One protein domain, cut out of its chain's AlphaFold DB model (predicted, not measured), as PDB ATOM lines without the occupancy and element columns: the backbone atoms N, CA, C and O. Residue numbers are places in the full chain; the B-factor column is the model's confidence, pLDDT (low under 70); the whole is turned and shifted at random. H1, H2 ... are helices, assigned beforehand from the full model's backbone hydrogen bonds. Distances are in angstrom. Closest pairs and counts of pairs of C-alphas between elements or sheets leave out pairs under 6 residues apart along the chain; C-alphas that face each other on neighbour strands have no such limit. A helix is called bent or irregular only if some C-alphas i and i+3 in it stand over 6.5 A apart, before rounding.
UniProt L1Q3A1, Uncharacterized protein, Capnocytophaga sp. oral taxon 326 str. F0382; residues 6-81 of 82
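What this domain is: This is residues 6 to 81 of the 82 residues of an uncharacterized protein of Capnocytophaga sp. oral taxon 326 str. F0382 (UniProt L1Q3A1). A long helix, H1, has the short helix H2 folded back on its last residues as a helical hairpin, while H4, equally long in residues, starts close to H1 and leads into a free arm that sticks out, residues 69 to 81, of which 69 to 79 belong to H4. H3 lies separate beyond the hairpin, and a long link, residues 48 to 61, runs from it back to the start of H4. The printed part has 76 residues with four named helices, in the order H1 H2 H3 H4, and no named strand: it is all helix. It is loose, with a radius of gyration of the C-alphas of 15.0 A and spans of 43 by 32 by 20 A.

Where its parts are: H1, residues 6 to 23, runs 25.8 A from C-alpha 6 at (27.488, -16.758, 9.655). H4, residues 62 to 79, runs 26.6 A to C-alpha 79 at (42.958, -39.604, -9.001); it is irregular, with C-alphas 63 and 66 7.3 A apart. H2 is residues 27 to 34, 10.0 A, and H3 residues 39 to 47, 12.1 A.

How they stand to each other: H1 touches H2 with residues 18 to 22 alone, the closest C-alphas being those of Ala 21 and Leu 30, 6.4 A apart. This hairpin has a shallow tilt of 15 degrees, opposite ways. H1 and H4 are close but not clearly touching, about perpendicular at 83 degrees; their closest C-alphas, of Tyr 12 and Ile 62, are 7.2 A apart. H3 is apart from H1, H2 and H4, and H2 is apart from H4. In H1, H2 and H3 every O i to N i+4 pair is within hydrogen-bond range; in H4 11 of 14 are.

The domain as a whole: The C-alphas farthest apart, of Gln 28 and Lys 81, are 45.6 A from each other. The printed part has no cut; the link from H3 to H4 is long, the other two tight. Residues 76 to 81 are under pLDDT 70, against a mean of 88.7 for the printed part.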
ATOM      1  N   THR A   6      28.144 -16.459   8.378       88.56
ATOM      2  CA  THR A   6      27.488 -16.758   9.655       88.56
ATOM      3  C   THR A   6      27.199 -18.250   9.785       88.56
ATOM      4  O   THR A   6      27.639 -18.868  10.750       88.56
ATOM      5  N   LEU A   7      26.567 -18.856   8.775       88.44
ATOM      6  CA  LEU A   7      26.265 -20.288   8.789       88.44
ATOM      7  C   LEU A   7      27.543 -21.144   8.801       88.44
ATOM      8  O   LEU A   7      27.595 -22.148   9.505       88.44
ATOM      9  N   LYS A   8      28.600 -20.741   8.074       86.44
ATOM     10  CA  LYS A   8      29.912 -21.417   8.146       86.44
ATOM     11  C   LYS A   8      30.453 -21.427   9.577       86.44
ATOM     12  O   LYS A   8      30.868 -22.472  10.066       86.44
ATOM     13  N   THR A   9      30.422 -20.272  10.238       89.62
ATOM     14  CA  THR A   9      30.889 -20.106  11.620       89.62
ATOM     15  C   THR A   9      30.084 -20.963  12.598       89.62
ATOM     16  O   THR A   9      30.663 -21.654  13.432       89.62
ATOM     17  N   GLU A  10      28.757 -20.979  12.467       92.12
ATOM     18  CA  GLU A  10      27.870 -21.798  13.303       92.12
ATOM     19  C   GLU A  10      28.152 -23.297  13.155       92.12
ATOM     20  O   GLU A  10      28.278 -24.004  14.157       92.12
ATOM     21  N   ILE A  11      28.325 -23.777  11.919       90.38
ATOM     22  CA  ILE A  11      28.716 -25.167  11.650       90.38
ATOM     23  C   ILE A  11      30.059 -25.474  12.320       90.38
ATOM     24  O   ILE A  11      30.216 -26.532  12.926       90.38
ATOM     25  N   TYR A  12      31.018 -24.551  12.253       92.00
ATOM     26  CA  TYR A  12      32.338 -24.758  12.841       92.00
ATOM     27  C   TYR A  12      32.305 -24.890  14.358       92.00
ATOM     28  O   TYR A  12      32.959 -25.774  14.917       92.00
ATOM     29  N   TYR A  13      31.512 -24.058  15.030       93.25
ATOM     30  CA  TYR A  13      31.320 -24.182  16.470       93.25
ATOM     31  C   TYR A  13      30.620 -25.490  16.836       93.25
ATOM     32  O   TYR A  13      31.069 -26.172  17.753       93.25
ATOM     33  N   ALA A  14      29.600 -25.907  16.080       94.44
ATOM     34  CA  ALA A  14      28.935 -27.187  16.317       94.44
ATOM     35  C   ALA A  14      29.895 -28.384  16.169       94.44
ATOM     36  O   ALA A  14      29.892 -29.283  17.010       94.44
ATOM     37  N   LEU A  15      30.750 -28.378  15.141       94.19
ATOM     38  CA  LEU A  15      31.776 -29.408  14.940       94.19
ATOM     39  C   LEU A  15      32.845 -29.379  16.038       94.19
ATOM     40  O   LEU A  15      33.303 -30.434  16.472       94.19
ATOM     41  N   THR A  16      33.231 -28.188  16.496       94.56
ATOM     42  CA  THR A  16      34.196 -28.018  17.592       94.56
ATOM     43  C   THR A  16      33.638 -28.591  18.891       94.56
ATOM     44  O   THR A  16      34.322 -29.354  19.573       94.56
ATOM     45  N   ASP A  17      32.381 -28.283  19.211       96.06
ATOM     46  CA  ASP A  17      31.691 -28.802  20.390       96.06
ATOM     47  C   ASP A  17      31.559 -30.327  20.345       96.06
ATOM     48  O   ASP A  17      31.815 -30.996  21.346       96.06
ATOM     49  N   PHE A  18      31.196 -30.879  19.181       95.88
ATOM     50  CA  PHE A  18      31.154 -32.325  18.971       95.88
ATOM     51  C   PHE A  18      32.525 -32.953  19.224       95.88
ATOM     52  O   PHE A  18      32.635 -33.906  19.993       95.88
ATOM     53  N   LEU A  19      33.574 -32.408  18.604       95.88
ATOM     54  CA  LEU A  19      34.918 -32.961  18.713       95.88
ATOM     55  C   LEU A  19      35.423 -32.930  20.160       95.88
ATOM     56  O   LEU A  19      36.058 -33.883  20.608       95.88
ATOM     57  N   ASN A  20      35.117 -31.865  20.900       96.31
ATOM     58  CA  ASN A  20      35.458 -31.760  22.315       96.31
ATOM     59  C   ASN A  20      34.743 -32.829  23.149       96.31
ATOM     60  O   ASN A  20      35.413 -33.534  23.902       96.31
ATOM     61  N   ALA A  21      33.429 -33.002  22.968       96.69
ATOM     62  CA  ALA A  21      32.659 -34.040  23.657       96.69
ATOM     63  C   ALA A  21      33.155 -35.454  23.308       96.69
ATOM     64  O   ALA A  21      33.263 -36.318  24.177       96.69
ATOM     65  N   TYR A  22      33.516 -35.682  22.042       96.12
ATOM     66  CA  TYR A  22      34.076 -36.948  21.581       96.12
ATOM     67  C   TYR A  22      35.414 -37.264  22.259       96.12
ATOM     68  O   TYR A  22      35.592 -38.352  22.806       96.12
ATOM     69  N   LYS A  23      36.336 -36.297  22.298       94.88
ATOM     70  CA  LYS A  23      37.639 -36.450  22.962       94.88
ATOM     71  C   LYS A  23      37.522 -36.691  24.461       94.88
ATOM     72  O   LYS A  23      38.258 -37.512  24.999       94.88
ATOM     73  N   SER A  24      36.606 -35.993  25.129       95.31
ATOM     74  CA  SER A  24      36.362 -36.168  26.562       95.31
ATOM     75  C   SER A  24      35.528 -37.406  26.887       95.31
ATOM     76  O   SER A  24      35.252 -37.640  28.060       95.31
ATOM     77  N   GLN A  25      35.121 -38.182  25.873       92.88
ATOM     78  CA  GLN A  25      34.226 -39.332  26.009       92.88
ATOM     79  C   GLN A  25      32.922 -38.975  26.741       92.88
ATOM     80  O   GLN A  25      32.364 -39.787  27.480       92.88
ATOM     81  N   ASP A  26      32.425 -37.751  26.538       96.31
ATOM     82  CA  ASP A  26      31.179 -37.271  27.130       96.31
ATOM     83  C   ASP A  26      29.986 -37.849  26.359       96.31
ATOM     84  O   ASP A  26      29.386 -37.222  25.483       96.31
ATOM     85  N   THR A  27      29.674 -39.107  26.661       93.88
ATOM     86  CA  THR A  27      28.603 -39.866  26.006       93.88
ATOM     87  C   THR A  27      27.226 -39.253  26.232       93.88
ATOM     88  O   THR A  27      26.349 -39.430  25.386       93.88
ATOM     89  N   GLN A  28      27.036 -38.496  27.316       95.75
ATOM     90  CA  GLN A  28      25.792 -37.782  27.574       95.75
ATOM     91  C   GLN A  28      25.618 -36.632  26.581       95.75
ATOM     92  O   GLN A  28      24.596 -36.569  25.899       95.75
ATOM     93  N   VAL A  29      26.621 -35.759  26.435       96.19
ATOM     94  CA  VAL A  29      26.562 -34.649  25.472       96.19
ATOM     95  C   VAL A  29      26.466 -35.172  24.040       96.19
ATOM     96  O   VAL A  29      25.685 -34.640  23.248       96.19
ATOM     97  N   LEU A  30      27.197 -36.236  23.700       96.50
ATOM     98  CA  LEU A  30      27.096 -36.886  22.389       96.50
ATOM     99  C   LEU A  30      25.668 -37.368  22.099       96.50
ATOM    100  O   LEU A  30      25.136 -37.080  21.025       96.50
ATOM    101  N   ALA A  31      25.019 -38.026  23.060       96.62
ATOM    102  CA  ALA A  31      23.661 -38.530  22.891       96.62
ATOM    103  C   ALA A  31      22.617 -37.404  22.857       96.62
ATOM    104  O   ALA A  31      21.793 -37.357  21.945       96.62
ATOM    105  N   GLU A  32      22.648 -36.484  23.821       96.56
ATOM    106  CA  GLU A  32      21.607 -35.467  24.004       96.56
ATOM    107  C   GLU A  32      21.696 -34.330  22.981       96.56
ATOM    108  O   GLU A  32      20.675 -33.901  22.444       96.56
ATOM    109  N   LYS A  33      22.906 -33.830  22.698       95.56
ATOM    110  CA  LYS A  33      23.110 -32.663  21.821       95.56
ATOM    111  C   LYS A  33      23.286 -33.054  20.359       95.56
ATOM    112  O   LYS A  33      22.865 -32.304  19.480       95.56
ATOM    113  N   PHE A  34      23.909 -34.201  20.097       94.62
ATOM    114  CA  PHE A  34      24.269 -34.616  18.739       94.62
ATOM    115  C   PHE A  34      23.514 -35.858  18.254       94.62
ATOM    116  O   PHE A  34      23.604 -36.187  17.074       94.62
ATOM    117  N   GLY A  35      22.751 -36.539  19.118       94.94
ATOM    118  CA  GLY A  35      22.060 -37.779  18.755       94.94
ATOM    119  C   GLY A  35      23.013 -38.948  18.483       94.94
ATOM    120  O   GLY A  35      22.623 -39.920  17.838       94.94
ATOM    121  N   ILE A  36      24.263 -38.860  18.942       94.50
ATOM    122  CA  ILE A  36      25.323 -39.838  18.688       94.50
ATOM    123  C   ILE A  36      25.429 -40.761  19.897       94.50
ATOM    124  O   ILE A  36      25.859 -40.354  20.973       94.50
ATOM    125  N   SER A  37      25.023 -42.016  19.728       94.06
ATOM    126  CA  SER A  37      25.044 -43.018  20.794       94.06
ATOM    127  C   SER A  37      25.055 -44.441  20.230       94.06
ATOM    128  O   SER A  37      24.779 -44.652  19.046       94.06
ATOM    129  N   GLY A  38      25.373 -45.416  21.089       93.38
ATOM    130  CA  GLY A  38      25.335 -46.842  20.754       93.38
ATOM    131  C   GLY A  38      26.173 -47.181  19.521       93.38
ATOM    132  O   GLY A  38      27.305 -46.716  19.396       93.38
ATOM    133  N   ALA A  39      25.573 -47.931  18.592       94.44
ATOM    134  CA  ALA A  39      26.231 -48.418  17.380       94.44
ATOM    135  C   ALA A  39      26.859 -47.304  16.524       94.44
ATOM    136  O   ALA A  39      27.903 -47.512  15.921       94.44
ATOM    137  N   PHE A  40      26.269 -46.103  16.495       94.19
ATOM    138  CA  PHE A  40      26.834 -45.011  15.699       94.19
ATOM    139  C   PHE A  40      28.119 -44.441  16.320       94.19
ATOM    140  O   PHE A  40      29.048 -44.072  15.609       94.19
ATOM    141  N   LEU A  41      28.207 -44.401  17.655       95.06
ATOM    142  CA  LEU A  41      29.447 -44.014  18.333       95.06
ATOM    143  C   LEU A  41      30.532 -45.090  18.171       95.06
ATOM    144  O   LEU A  41      31.706 -44.756  18.019       95.06
ATOM    145  N   GLU A  42      30.144 -46.367  18.179       95.06
ATOM    146  CA  GLU A  42      31.045 -47.489  17.887       95.06
ATOM    147  C   GLU A  42      31.608 -47.390  16.465       95.06
ATOM    148  O   GLU A  42      32.823 -47.427  16.302       95.06
ATOM    149  N   GLU A  43      30.766 -47.122  15.465       96.25
ATOM    150  CA  GLU A  43      31.194 -46.923  14.074       96.25
ATOM    151  C   GLU A  43      32.213 -45.779  13.935       96.25
ATOM    152  O   GLU A  43      33.211 -45.910  13.223       96.25
ATOM    153  N   ILE A  44      32.019 -44.665  14.654       94.25
ATOM    154  CA  ILE A  44      32.994 -43.561  14.687       94.25
ATOM    155  C   ILE A  44      34.322 -44.029  15.297       94.25
ATOM    156  O   ILE A  44      35.390 -43.713  14.771       94.25
ATOM    157  N   ASN A  45      34.274 -44.775  16.402       93.19
ATOM    158  CA  ASN A  45      35.473 -45.275  17.074       93.19
ATOM    159  C   ASN A  45      36.256 -46.264  16.210       93.19
ATOM    160  O   ASN A  45      37.482 -46.167  16.171       93.19
ATOM    161  N   GLU A  46      35.556 -47.160  15.513       94.94
ATOM    162  CA  GLU A  46      36.131 -48.112  14.559       94.94
ATOM    163  C   GLU A  46      36.721 -47.390  13.348       94.94
ATOM    164  O   GLU A  46      37.860 -47.640  12.973       94.94
ATOM    165  N   THR A  47      36.000 -46.422  12.779       93.62
ATOM    166  CA  THR A  47      36.491 -45.628  11.641       93.62
ATOM    167  C   THR A  47      37.771 -44.871  11.988       93.62
ATOM    168  O   THR A  47      38.618 -44.645  11.125       93.62
ATOM    169  N   LEU A  48      37.915 -44.455  13.246       93.50
ATOM    170  CA  LEU A  48      39.071 -43.717  13.736       93.50
ATOM    171  C   LEU A  48      40.089 -44.607  14.456       93.50
ATOM    172  O   LEU A  48      40.978 -44.048  15.096       93.50
ATOM    173  N   ASP A  49      39.983 -45.938  14.412       93.38
ATOM    174  CA  ASP A  49      40.830 -46.875  15.173       93.38
ATOM    175  C   ASP A  49      42.338 -46.678  14.932       93.38
ATOM    176  O   ASP A  49      43.138 -46.823  15.854       93.38
ATOM    177  N   PHE A  50      42.707 -46.217  13.735       93.50
ATOM    178  CA  PHE A  50      44.064 -45.856  13.332       93.50
ATOM    179  C   PHE A  50      44.668 -44.693  14.137       93.50
ATOM    180  O   PHE A  50      45.874 -44.455  14.070       93.50
ATOM    181  N   VAL A  51      43.846 -43.945  14.876       92.81
ATOM    182  CA  VAL A  51      44.270 -42.878  15.788       92.81
ATOM    183  C   VAL A  51      44.259 -43.412  17.219       92.81
ATOM    184  O   VAL A  51      43.196 -43.500  17.840       92.81
ATOM    185  N   GLU A  52      45.443 -43.721  17.752       89.75
ATOM    186  CA  GLU A  52      45.606 -44.223  19.126       89.75
ATOM    187  C   GLU A  52      45.150 -43.193  20.176       89.75
ATOM    188  O   GLU A  52      44.352 -43.510  21.056       89.75
ATOM    189  N   ASP A  53      45.607 -41.940  20.059       92.75
ATOM    190  CA  ASP A  53      45.216 -40.843  20.950       92.75
ATOM    191  C   ASP A  53      44.220 -39.903  20.262       92.75
ATOM    192  O   ASP A  53      44.595 -39.078  19.428       92.75
ATOM    193  N   LYS A  54      42.937 -39.975  20.637       90.12
ATOM    194  CA  LYS A  54      41.889 -39.117  20.054       90.12
ATOM    195  C   LYS A  54      42.104 -37.624  20.330       90.12
ATOM    196  O   LYS A  54      41.537 -36.794  19.617       90.12
ATOM    197  N   ASN A  55      42.939 -37.244  21.299       91.25
ATOM    198  CA  ASN A  55      43.204 -35.835  21.596       91.25
ATOM    199  C   ASN A  55      43.917 -35.104  20.453       91.25
ATOM    200  O   ASN A  55      43.762 -33.884  20.337       91.25
ATOM    201  N   VAL A  56      44.621 -35.832  19.577       93.50
ATOM    202  CA  VAL A  56      45.325 -35.265  18.411       93.50
ATOM    203  C   VAL A  56      44.382 -34.821  17.291       93.50
ATOM    204  O   VAL A  56      44.782 -34.046  16.416       93.50
ATOM    205  N   LEU A  57      43.131 -35.292  17.301       93.12
ATOM    206  CA  LEU A  57      42.126 -34.898  16.319       93.12
ATOM    207  C   LEU A  57      41.896 -33.390  16.404       93.12
ATOM    208  O   LEU A  57      41.706 -32.849  17.483       93.12
ATOM    209  N   HIS A  58      41.892 -32.675  15.294       92.06
ATOM    210  CA  HIS A  58      41.641 -31.239  15.304       92.06
ATOM    211  C   HIS A  58      40.908 -30.839  14.038       92.06
ATOM    212  O   HIS A  58      41.037 -31.478  12.994       92.06
ATOM    213  N   LEU A  59      40.127 -29.772  14.149       91.12
ATOM    214  CA  LEU A  59      39.610 -29.083  12.981       91.12
ATOM    215  C   LEU A  59      40.705 -28.151  12.465       91.12
ATOM    216  O   LEU A  59      41.488 -27.607  13.249       91.12
ATOM    217  N   PHE A  60      40.756 -27.950  11.152       89.38
ATOM    218  CA  PHE A  60      41.578 -26.884  10.584       89.38
ATOM    219  C   PHE A  60      41.120 -25.514  11.125       89.38
ATOM    220  O   PHE A  60      40.007 -25.397  11.635       89.38
ATOM    221  N   PRO A  61      41.924 -24.452  11.045       88.12
ATOM    222  CA  PRO A  61      41.420 -23.103  11.294       88.12
ATOM    223  C   PRO A  61      40.275 -22.758  10.330       88.12
ATOM    224  O   PRO A  61      40.289 -23.191   9.172       88.12
ATOM    225  N   ILE A  62      39.280 -21.984  10.781       86.44
ATOM    226  CA  ILE A  62      38.133 -21.607   9.935       86.44
ATOM    227  C   ILE A  62      38.588 -20.795   8.713       86.44
ATOM    228  O   ILE A  62      38.033 -20.927   7.622       86.44
ATOM    229  N   GLU A  63      39.655 -20.018   8.883       85.69
ATOM    230  CA  GLU A  63      40.308 -19.206   7.859       85.69
ATOM    231  C   GLU A  63      40.936 -20.064   6.752       85.69
ATOM    232  O   GLU A  63      41.043 -19.624   5.607       85.69
ATOM    233  N   ASP A  64      41.323 -21.298   7.079       86.88
ATOM    234  CA  ASP A  64      42.000 -22.217   6.168       86.88
ATOM    235  C   ASP A  64      41.036 -23.183   5.459       86.88
ATOM    236  O   ASP A  64      41.450 -23.857   4.516       86.88
ATOM    237  N   ILE A  65      39.749 -23.244   5.830       81.12
ATOM    238  CA  ILE A  65      38.792 -24.209   5.248       81.12
ATOM    239  C   ILE A  65      38.739 -24.101   3.728       81.12
ATOM    240  O   ILE A  65      38.851 -25.111   3.035       81.12
ATOM    241  N   ASP A  66      38.563 -22.890   3.191       80.88
ATOM    242  CA  ASP A  66      38.403 -22.706   1.747       80.88
ATOM    243  C   ASP A  66      39.675 -23.164   1.001       80.88
ATOM    244  O   ASP A  66      39.599 -23.752  -0.080       80.88
ATOM    245  N   LYS A  67      40.852 -22.988   1.611       86.62
ATOM    246  CA  LYS A  67      42.139 -23.458   1.087       86.62
ATOM    247  C   LYS A  67      42.264 -24.982   1.155       86.62
ATOM    248  O   LYS A  67      42.644 -25.595   0.157       86.62
ATOM    249  N   GLU A  68      41.942 -25.601   2.285       83.81
ATOM    250  CA  GLU A  68      42.047 -27.056   2.451       83.81
ATOM    251  C   GLU A  68      41.017 -27.806   1.594       83.81
ATOM    252  O   GLU A  68      41.356 -28.804   0.957       83.81
ATOM    253  N   VAL A  69      39.793 -27.286   1.458       78.62
ATOM    254  CA  VAL A  69      38.782 -27.830   0.535       78.62
ATOM    255  C   VAL A  69      39.274 -27.773  -0.910       78.62
ATOM    256  O   VAL A  69      39.106 -28.742  -1.654       78.62
ATOM    257  N   ASN A  70      39.903 -26.669  -1.320       82.94
ATOM    258  CA  ASN A  70      40.454 -26.549  -2.669       82.94
ATOM    259  C   ASN A  70      41.602 -27.540  -2.910       82.94
ATOM    260  O   ASN A  70      41.590 -28.227  -3.929       82.94
ATOM    261  N   LYS A  71      42.518 -27.719  -1.951       85.56
ATOM    262  CA  LYS A  71      43.566 -28.754  -2.041       85.56
ATOM    263  C   LYS A  71      42.985 -30.161  -2.159       85.56
ATOM    264  O   LYS A  71      43.451 -30.952  -2.975       85.56
ATOM    265  N   LEU A  72      41.966 -30.489  -1.363       80.31
ATOM    266  CA  LEU A  72      41.308 -31.797  -1.426       80.31
ATOM    267  C   LEU A  72      40.667 -32.036  -2.797       80.31
ATOM    268  O   LEU A  72      40.807 -33.127  -3.342       80.31
ATOM    269  N   ARG A  73      40.024 -31.015  -3.379       78.69
ATOM    270  CA  ARG A  73      39.466 -31.078  -4.741       78.69
ATOM    271  C   ARG A  73      40.541 -31.302  -5.795       78.69
ATOM    272  O   ARG A  73      40.344 -32.098  -6.705       78.69
ATOM    273  N   GLU A  74      41.678 -30.627  -5.681       80.94
ATOM    274  CA  GLU A  74      42.806 -30.852  -6.586       80.94
ATOM    275  C   GLU A  74      43.307 -32.298  -6.470       80.94
ATOM    276  O   GLU A  74      43.428 -32.991  -7.481       80.94
ATOM    277  N   LEU A  75      43.505 -32.801  -5.248       75.12
ATOM    278  CA  LEU A  75      43.964 -34.170  -4.989       75.12
ATOM    279  C   LEU A  75      42.998 -35.246  -5.509       75.12
ATOM    280  O   LEU A  75      43.457 -36.291  -5.976       75.12
ATOM    281  N   THR A  76      41.684 -35.022  -5.451       67.00
ATOM    282  CA  THR A  76      40.696 -35.963  -6.001       67.00
ATOM    283  C   THR A  76      40.624 -35.902  -7.525       67.00
ATOM    284  O   THR A  76      40.573 -36.953  -8.158       67.00
ATOM    285  N   LEU A  77      40.755 -34.720  -8.136       62.12
ATOM    286  CA  LEU A  77      40.834 -34.566  -9.597       62.12
ATOM    287  C   LEU A  77      42.082 -35.229 -10.208       62.12
ATOM    288  O   LEU A  77      42.053 -35.651 -11.365       62.12
ATOM    289  N   TYR A  78      43.179 -35.347  -9.454       56.94
ATOM    290  CA  TYR A  78      44.362 -36.100  -9.888       56.94
ATOM    291  C   TYR A  78      44.160 -37.622  -9.872       56.94
ATOM    292  O   TYR A  78      44.846 -38.317 -10.624       56.94
ATOM    293  N   LYS A  79      43.238 -38.157  -9.056       55.56
ATOM    294  CA  LYS A  79      42.958 -39.604  -9.001       55.56
ATOM    295  C   LYS A  79      42.154 -40.102 -10.205       55.56
ATOM    296  O   LYS A  79      42.411 -41.213 -10.647       55.56
ATOM    297  N   ASP A  80      41.290 -39.270 -10.786       55.28
ATOM    298  CA  ASP A  80      40.481 -39.626 -11.968       55.28
ATOM    299  C   ASP A  80      41.261 -39.600 -13.299       55.28
ATOM    300  O   ASP A  80      40.724 -39.942 -14.350       55.28
ATOM    301  N   LYS A  81      42.539 -39.192 -13.288       54.16
ATOM    302  CA  LYS A  81      43.401 -39.128 -14.485       54.16
ATOM    303  C   LYS A  81      44.378 -40.306 -14.629       54.16
ATOM    304  O   LYS A  81      45.315 -40.197 -15.422       54.16
TER     305      LYS A  81